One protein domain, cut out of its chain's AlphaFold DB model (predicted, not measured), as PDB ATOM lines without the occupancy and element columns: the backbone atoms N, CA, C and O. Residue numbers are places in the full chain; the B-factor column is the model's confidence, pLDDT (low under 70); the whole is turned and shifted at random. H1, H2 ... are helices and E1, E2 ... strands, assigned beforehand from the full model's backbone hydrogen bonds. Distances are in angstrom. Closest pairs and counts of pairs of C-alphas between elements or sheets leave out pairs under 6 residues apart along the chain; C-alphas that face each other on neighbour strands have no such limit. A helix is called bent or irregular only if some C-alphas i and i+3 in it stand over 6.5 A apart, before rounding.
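This is residues 13 to 73 of the 93 residues of an uncharacterized protein of Clostridia bacterium (UniProt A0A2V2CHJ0). A small three-stranded sheet has the helix H1 packed over one face, running along its strands, and a second helix, H2, lies side by side with H1, beyond the edge strand E3, where it only grazes the sheet. The whole is a flat slab, with C-alphas spanning 31 by 27 by 14 A, and the last residues trail off after H2. The printed part has 61 residues with three named strands and two named helices, in the order E1, E2, H1, E3, H2; the sheet runs E2, E1, E3, antiparallel throughout. The class is mixed, helices and strands, and the whole is compact, with a radius of gyration of the C-alphas of 11.4 A.

Find C-alpha 13 at (211.913, 220.813, 196.303), where E1, residues 13 to 15, begins. After a tight link comes E2, residues 21 to 24, 10.1 A long. H1, residues 27 to 44, starts at C-alpha 27, (214.756, 223.137, 186.310), and measures 21.8 A; it has a kink of 59 degrees near residue 38 and is irregular, with C-alphas 39 and 42 at 7.2 A. E3, residues 47 to 50, covers 10.2 A. H2, residues 55 to 69, runs 21.1 A and ends at C-alpha 69, (201.589, 238.342, 194.403).

Begin at the inner strand E1. It forms a hairpin with E2, where N 14 and O 22 are 2.8 A apart, within hydrogen-bond range. On its other side is E3, with N 15 and O 47 at 2.7 A and N 49 and O 13 at 2.7 A. E2, H1 and E3 form a split strand-helix-strand unit, two strands running the same way with E1 between them, and its crossover is right-handed. H1 on one face of the sheet gives two layers, at a height over the sheet of 8.9 A. It lies over E1 and E3 and runs along the strands, at 14 degrees to E1 on the local plane; the closest C-alphas of H1 and E3 are those of Ile 34 and Phe 48, 7.3 A apart. H1 and H2 touch, at a shallow tilt of 26 degrees, the same way; their closest C-alphas, of Arg 35 and Ile 64, are 6.3 A apart. H2 only grazes the sheet, with residues 57 to 61. In H2 every O i to N i+4 pair is within hydrogen-bond range; in H1, 10 of 14 are.

Look from Gly 19 to Asn 73 for the two C-alphas farthest apart, 32.3 A. The printed part has no cut, and its four links between named elements are tight. The mean pLDDT of the printed part is 81.4; residue 42 and residues 69 to 73 are under 70.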
ATOM      1  N   SER A  13     212.885 221.687 195.654       89.50
ATOM      2  CA  SER A  13     211.913 220.813 196.303       89.50
ATOM      3  C   SER A  13     210.652 221.589 196.617       89.50
ATOM      4  O   SER A  13     210.741 222.734 197.052       89.50
ATOM      5  N   VAL A  14     209.500 220.962 196.453       88.88
ATOM      6  CA  VAL A  14     208.203 221.491 196.865       88.88
ATOM      7  C   VAL A  14     207.664 220.673 198.030       88.88
ATOM      8  O   VAL A  14     208.027 219.513 198.221       88.88
ATOM      9  N   SER A  15     206.854 221.295 198.869       87.69
ATOM     10  CA  SER A  15     206.249 220.698 200.051       87.69
ATOM     11  C   SER A  15     204.828 221.215 200.189       87.69
ATOM     12  O   SER A  15     204.588 222.411 200.056       87.69
ATOM     13  N   PHE A  16     203.901 220.315 200.477       87.06
ATOM     14  CA  PHE A  16     202.478 220.615 200.613       87.06
ATOM     15  C   PHE A  16     202.039 220.512 202.076       87.06
ATOM     16  O   PHE A  16     202.656 219.791 202.867       87.06
ATOM     17  N   ILE A  17     200.917 221.144 202.441       85.69
ATOM     18  CA  ILE A  17     200.357 221.009 203.809       85.69
ATOM     19  C   ILE A  17     199.948 219.577 204.135       85.69
ATOM     20  O   ILE A  17     199.891 219.201 205.301       85.69
ATOM     21  N   ASN A  18     199.693 218.772 203.100       83.12
ATOM     22  CA  ASN A  18     199.366 217.355 203.218       83.12
ATOM     23  C   ASN A  18     200.562 216.509 203.698       83.12
ATOM     24  O   ASN A  18     200.401 215.321 203.967       83.12
ATOM     25  N   GLY A  19     201.758 217.102 203.809       82.31
ATOM     26  CA  GLY A  19     202.994 216.409 204.171       82.31
ATOM     27  C   GLY A  19     203.689 215.730 202.991       82.31
ATOM     28  O   GLY A  19     204.687 215.041 203.194       82.31
ATOM     29  N   ASP A  20     203.181 215.932 201.775       87.19
ATOM     30  CA  ASP A  20     203.823 215.463 200.553       87.19
ATOM     31  C   ASP A  20     205.005 216.375 200.193       87.19
ATOM     32  O   ASP A  20     204.922 217.601 200.324       87.19
ATOM     33  N   ILE A  21     206.127 215.771 199.800       87.69
ATOM     34  CA  ILE A  21     207.356 216.476 199.431       87.69
ATOM     35  C   ILE A  21     207.824 215.914 198.096       87.69
ATOM     36  O   ILE A  21     208.217 214.749 198.019       87.69
ATOM     37  N   GLN A  22     207.861 216.765 197.074       87.69
ATOM     38  CA  GLN A  22     208.310 216.387 195.740       87.69
ATOM     39  C   GLN A  22     209.605 217.122 195.395       87.69
ATOM     40  O   GLN A  22     209.740 218.328 195.593       87.69
ATOM     41  N   GLN A  23     210.602 216.386 194.911       89.25
ATOM     42  CA  GLN A  23     211.903 216.938 194.543       89.25
ATOM     43  C   GLN A  23     212.065 216.900 193.034       89.25
ATOM     44  O   GLN A  23     211.802 215.879 192.402       89.25
ATOM     45  N   PHE A  24     212.540 218.005 192.477       88.44
ATOM     46  CA  PHE A  24     212.763 218.149 191.051       88.44
ATOM     47  C   PHE A  24     214.259 218.170 190.768       88.44
ATOM     48  O   PHE A  24     215.035 218.857 191.436       88.44
ATOM     49  N   THR A  25     214.667 217.414 189.755       87.62
ATOM     50  CA  THR A  25     216.014 217.476 189.169       87.62
ATOM     51  C   THR A  25     216.027 218.284 187.877       87.62
ATOM     52  O   THR A  25     217.090 218.708 187.445       87.62
ATOM     53  N   ASP A  26     214.857 218.497 187.267       87.81
ATOM     54  CA  ASP A  26     214.697 219.335 186.086       87.81
ATOM     55  C   ASP A  26     214.210 220.731 186.475       87.81
ATOM     56  O   ASP A  26     213.184 220.899 187.136       87.81
ATOM     57  N   ALA A  27     214.990 221.724 186.066       85.56
ATOM     58  CA  ALA A  27     214.756 223.137 186.310       85.56
ATOM     59  C   ALA A  27     213.441 223.629 185.700       85.56
ATOM     60  O   ALA A  27     212.686 224.343 186.351       85.56
ATOM     61  N   THR A  28     213.165 223.226 184.464       88.12
ATOM     62  CA  THR A  28     211.980 223.651 183.718       88.12
ATOM     63  C   THR A  28     210.730 223.065 184.357       88.12
ATOM     64  O   THR A  28     209.795 223.801 184.643       88.12
ATOM     65  N   ALA A  29     210.751 221.766 184.670       89.38
ATOM     66  CA  ALA A  29     209.642 221.090 185.338       89.38
ATOM     67  C   ALA A  29     209.370 221.658 186.742       89.38
ATOM     68  O   ALA A  29     208.219 221.749 187.157       89.38
ATOM     69  N   TYR A  30     210.418 222.053 187.471       89.38
ATOM     70  CA  TYR A  30     210.276 222.716 188.767       89.38
ATOM     71  C   TYR A  30     209.563 224.068 188.648       89.38
ATOM     72  O   TYR A  30     208.642 224.341 189.413       89.38
ATOM     73  N   LEU A  31     209.981 224.897 187.689       88.81
ATOM     74  CA  LEU A  31     209.397 226.217 187.448       88.81
ATOM     75  C   LEU A  31     207.947 226.126 186.968       88.81
ATOM     76  O   LEU A  31     207.101 226.864 187.463       88.81
ATOM     77  N   ASP A  32     207.663 225.201 186.050       89.69
ATOM     78  CA  ASP A  32     206.314 224.963 185.531       89.69
ATOM     79  C   ASP A  32     205.374 224.520 186.661       89.69
ATOM     80  O   ASP A  32     204.322 225.120 186.867       89.69
ATOM     81  N   CYS A  33     205.831 223.588 187.508       87.81
ATOM     82  CA  CYS A  33     205.076 223.154 188.681       87.81
ATOM     83  C   CYS A  33     204.804 224.300 189.662       87.81
ATOM     84  O   CYS A  33     203.697 224.389 190.185       87.81
ATOM     85  N   ILE A  34     205.778 225.185 189.918       87.19
ATOM     86  CA  ILE A  34     205.535 226.373 190.748       87.19
ATOM     87  C   ILE A  34     204.469 227.238 190.096       87.19
ATOM     88  O   ILE A  34     203.507 227.578 190.762       87.19
ATOM     89  N   ARG A  35     204.591 227.564 188.811       86.31
ATOM     90  CA  ARG A  35     203.625 228.421 188.115       86.31
ATOM     91  C   ARG A  35     202.193 227.878 188.173       86.31
ATOM     92  O   ARG A  35     201.260 228.664 188.313       86.31
ATOM     93  N   GLU A  36     202.020 226.565 188.060       86.06
ATOM     94  CA  GLU A  36     200.706 225.918 188.142       86.06
ATOM     95  C   GLU A  36     200.168 225.847 189.580       86.06
ATOM     96  O   GLU A  36     198.985 226.094 189.803       86.06
ATOM     97  N   GLU A  37     201.022 225.553 190.565       85.06
ATOM     98  CA  GLU A  37     200.602 225.334 191.958       85.06
ATOM     99  C   GLU A  37     200.562 226.609 192.809       85.06
ATOM    100  O   GLU A  37     199.805 226.672 193.779       85.06
ATOM    101  N   LEU A  38     201.334 227.638 192.459       81.00
ATOM    102  CA  LEU A  38     201.365 228.931 193.145       81.00
ATOM    103  C   LEU A  38     199.963 229.563 193.277       81.00
ATOM    104  O   LEU A  38     199.602 229.914 194.398       81.00
ATOM    105  N   PRO A  39     199.090 229.607 192.242       78.19
ATOM    106  CA  PRO A  39     197.711 230.081 192.411       78.19
ATOM    107  C   PRO A  39     196.855 229.237 193.351       78.19
ATOM    108  O   PRO A  39     195.863 229.720 193.905       78.19
ATOM    109  N   HIS A  40     197.245 227.988 193.572       78.12
ATOM    110  CA  HIS A  40     196.582 227.080 194.491       78.12
ATOM    111  C   HIS A  40     197.233 227.060 195.883       78.12
ATOM    112  O   HIS A  40     196.678 226.411 196.777       78.12
ATOM    113  N   GLU A  41     198.308 227.831 196.126       74.69
ATOM    114  CA  GLU A  41     199.030 227.847 197.406       74.69
ATOM    115  C   GLU A  41     198.115 228.181 198.586       74.69
ATOM    116  O   GLU A  41     198.235 227.588 199.653       74.69
ATOM    117  N   ALA A  42     197.130 229.060 198.393       67.38
ATOM    118  CA  ALA A  42     196.206 229.451 199.456       67.38
ATOM    119  C   ALA A  42     195.331 228.281 199.948       67.38
ATOM    120  O   ALA A  42     194.840 228.304 201.076       67.38
ATOM    121  N   THR A  43     195.134 227.255 199.112       74.19
ATOM    122  CA  THR A  43     194.305 226.078 199.422       74.19
ATOM    123  C   THR A  43     195.155 224.849 199.753       74.19
ATOM    124  O   THR A  43     194.816 224.091 200.660       74.19
ATOM    125  N   THR A  44     196.266 224.647 199.041       74.75
ATOM    126  CA  THR A  44     197.157 223.482 199.192       74.75
ATOM    127  C   THR A  44     198.317 223.729 200.164       74.75
ATOM    128  O   THR A  44     199.028 222.786 200.526       74.75
ATOM    129  N   GLY A  45     198.522 224.988 200.578       80.62
ATOM    130  CA  GLY A  45     199.693 225.506 201.301       80.62
ATOM    131  C   GLY A  45     201.013 225.016 200.718       80.62
ATOM    132  O   GLY A  45     201.910 224.572 201.441       80.62
ATOM    133  N   PHE A  46     201.078 225.071 199.391       86.00
ATOM    134  CA  PHE A  46     202.265 224.828 198.596       86.00
ATOM    135  C   PHE A  46     203.438 225.695 199.074       86.00
ATOM    136  O   PHE A  46     203.306 226.897 199.289       86.00
ATOM    137  N   ARG A  47     204.609 225.078 199.248       85.12
ATOM    138  CA  ARG A  47     205.875 225.752 199.557       85.12
ATOM    139  C   ARG A  47     206.979 225.180 198.701       85.12
ATOM    140  O   ARG A  47     207.236 223.983 198.745       85.12
ATOM    141  N   PHE A  48     207.703 226.033 197.999       87.69
ATOM    142  CA  PHE A  48     208.859 225.633 197.211       87.69
ATOM    143  C   PHE A  48     210.160 226.094 197.882       87.69
ATOM    144  O   PHE A  48     210.212 227.087 198.607       87.69
ATOM    145  N   ARG A  49     211.235 225.340 197.662       86.75
ATOM    146  CA  ARG A  49     212.588 225.634 198.130       86.75
ATOM    147  C   ARG A  49     213.579 225.334 197.017       86.75
ATOM    148  O   ARG A  49     213.840 224.170 196.712       86.75
ATOM    149  N   THR A  50     214.162 226.383 196.459       86.75
ATOM    150  CA  THR A  50     215.224 226.278 195.459       86.75
ATOM    151  C   THR A  50     216.512 225.811 196.140       86.75
ATOM    152  O   THR A  50     216.962 226.424 197.110       86.75
ATOM    153  N   ILE A  51     217.083 224.699 195.672       87.94
ATOM    154  CA  ILE A  51     218.344 224.138 196.193       87.94
ATOM    155  C   ILE A  51     219.507 224.471 195.253       87.94
ATOM    156  O   ILE A  51     220.633 224.668 195.715       87.94
ATOM    157  N   THR A  52     219.239 224.588 193.950       83.25
ATOM    158  CA  THR A  52     220.250 225.001 192.975       83.25
ATOM    159  C   THR A  52     220.755 226.416 193.237       83.25
ATOM    160  O   THR A  52     220.008 227.313 193.632       83.25
ATOM    161  N   GLN A  53     222.045 226.624 192.972       80.38
ATOM    162  CA  GLN A  53     222.657 227.953 192.972       80.38
ATOM    163  C   GLN A  53     222.564 228.643 191.608       80.38
ATOM    164  O   GLN A  53     223.017 229.785 191.485       80.38
ATOM    165  N   ASP A  54     221.969 227.983 190.613       82.38
ATOM    166  CA  ASP A  54     221.843 228.505 189.263       82.38
ATOM    167  C   ASP A  54     221.041 229.826 189.241       82.38
ATOM    168  O   ASP A  54     219.929 229.895 189.787       82.38
ATOM    169  N   PRO A  55     221.607 230.905 188.669       81.06
ATOM    170  CA  PRO A  55     220.961 232.211 188.656       81.06
ATOM    171  C   PRO A  55     219.718 232.248 187.760       81.06
ATOM    172  O   PRO A  55     218.805 233.015 188.063       81.06
ATOM    173  N   ALA A  56     219.634 231.423 186.710       85.31
ATOM    174  CA  ALA A  56     218.464 231.397 185.834       85.31
ATOM    175  C   ALA A  56     217.237 230.853 186.576       85.31
ATOM    176  O   ALA A  56     216.143 231.397 186.442       85.31
ATOM    177  N   ILE A  57     217.429 229.836 187.424       85.38
ATOM    178  CA  ILE A  57     216.333 229.225 188.188       85.38
ATOM    179  C   ILE A  57     215.860 230.147 189.300       85.38
ATOM    180  O   ILE A  57     214.659 230.329 189.465       85.38
ATOM    181  N   ARG A  58     216.785 230.780 190.032       84.44
ATOM    182  CA  ARG A  58     216.403 231.779 191.040       84.44
ATOM    183  C   ARG A  58     215.630 232.938 190.427       84.44
ATOM    184  O   ARG A  58     214.597 233.292 190.976       84.44
ATOM    185  N   LYS A  59     216.093 233.471 189.291       86.12
ATOM    186  CA  LYS A  59     215.400 234.556 188.591       86.12
ATOM    187  C   LYS A  59     214.002 234.135 188.143       86.12
ATOM    188  O   LYS A  59     213.064 234.879 188.363       86.12
ATOM    189  N   ALA A  60     213.857 232.959 187.538       87.62
ATOM    190  CA  ALA A  60     212.561 232.508 187.042       87.62
ATOM    191  C   ALA A  60     211.554 232.233 188.170       87.62
ATOM    192  O   ALA A  60     210.388 232.573 188.030       87.62
ATOM    193  N   VAL A  61     211.990 231.656 189.297       85.12
ATOM    194  CA  VAL A  61     211.117 231.495 190.474       85.12
ATOM    195  C   VAL A  61     210.650 232.853 190.991       85.12
ATOM    196  O   VAL A  61     209.471 233.022 191.268       85.12
ATOM    197  N   ASP A  62     211.579 233.800 191.122       82.69
ATOM    198  CA  ASP A  62     211.298 235.155 191.590       82.69
ATOM    199  C   ASP A  62     210.282 235.850 190.670       82.69
ATOM    200  O   ASP A  62     209.243 236.288 191.143       82.69
ATOM    201  N   ASP A  63     210.505 235.812 189.354       84.06
ATOM    202  CA  ASP A  63     209.608 236.356 188.324       84.06
ATOM    203  C   ASP A  63     208.173 235.801 188.432       84.06
ATOM    204  O   ASP A  63     207.215 236.568 188.467       84.06
ATOM    205  N   ILE A  64     208.022 234.479 188.597       84.81
ATOM    206  CA  ILE A  64     206.711 233.821 188.760       84.81
ATOM    207  C   ILE A  64     206.018 234.257 190.061       84.81
ATOM    208  O   ILE A  64     204.805 234.463 190.087       84.81
ATOM    209  N   VAL A  65     206.769 234.372 191.159       80.31
ATOM    210  CA  VAL A  65     206.219 234.775 192.464       80.31
ATOM    211  C   VAL A  65     205.808 236.243 192.439       80.31
ATOM    212  O   VAL A  65     204.718 236.573 192.905       80.31
ATOM    213  N   PHE A  66     206.639 237.110 191.865       74.19
ATOM    214  CA  PHE A  66     206.323 238.524 191.684       74.19
ATOM    215  C   PHE A  66     205.085 238.719 190.797       74.19
ATOM    216  O   PHE A  66     204.208 239.494 191.172       74.19
ATOM    217  N   ASP A  67     204.951 237.966 189.697       78.50
ATOM    218  CA  ASP A  67     203.758 237.987 188.830       78.50
ATOM    219  C   ASP A  67     202.473 237.616 189.597       78.50
ATOM    220  O   ASP A  67     201.431 238.255 189.437       78.50
ATOM    221  N   PHE A  68     202.546 236.630 190.496       72.12
ATOM    222  CA  PHE A  68     201.381 236.141 191.236       72.12
ATOM    223  C   PHE A  68     200.956 237.010 192.427       72.12
ATOM    224  O   PHE A  68     199.758 237.195 192.651       72.12
ATOM    225  N   TYR A  69     201.904 237.545 193.207       66.12
ATOM    226  CA  TYR A  69     201.589 238.342 194.403       66.12
ATOM    227  C   TYR A  69     201.005 239.728 194.077       66.12
ATOM    228  O   TYR A  69     200.603 240.451 194.991       66.12
ATOM    229  N   GLY A  70     200.878 240.080 192.793       53.12
ATOM    230  CA  GLY A  70     200.077 241.216 192.341       53.12
ATOM    231  C   GLY A  70     200.641 242.586 192.714       53.12
ATOM    232  O   GLY A  70     199.967 243.594 192.502       53.12
ATOM    233  N   GLU A  71     201.870 242.656 193.226       44.72
ATOM    234  CA  GLU A  71     202.677 243.845 193.007       44.72
ATOM    235  C   GLU A  71     203.198 243.704 191.577       44.72
ATOM    236  O   GLU A  71     204.147 242.964 191.330       44.72
ATOM    237  N   GLU A  72     202.530 244.358 190.616       44.78
ATOM    238  CA  GLU A  72     203.189 244.718 189.358       44.78
ATOM    239  C   GLU A  72     204.581 245.202 189.751       44.78
ATOM    240  O   GLU A  72     204.673 246.203 190.461       44.78
ATOM    241  N   ASN A  73     205.632 244.473 189.362       44.50
ATOM    242  CA  ASN A  73     206.999 244.916 189.568       44.50
ATOM    243  C   ASN A  73     207.068 246.372 189.072       44.50
ATOM    244  O   ASN A  73     206.951 246.592 187.860       44.50
TER     245      ASN A  73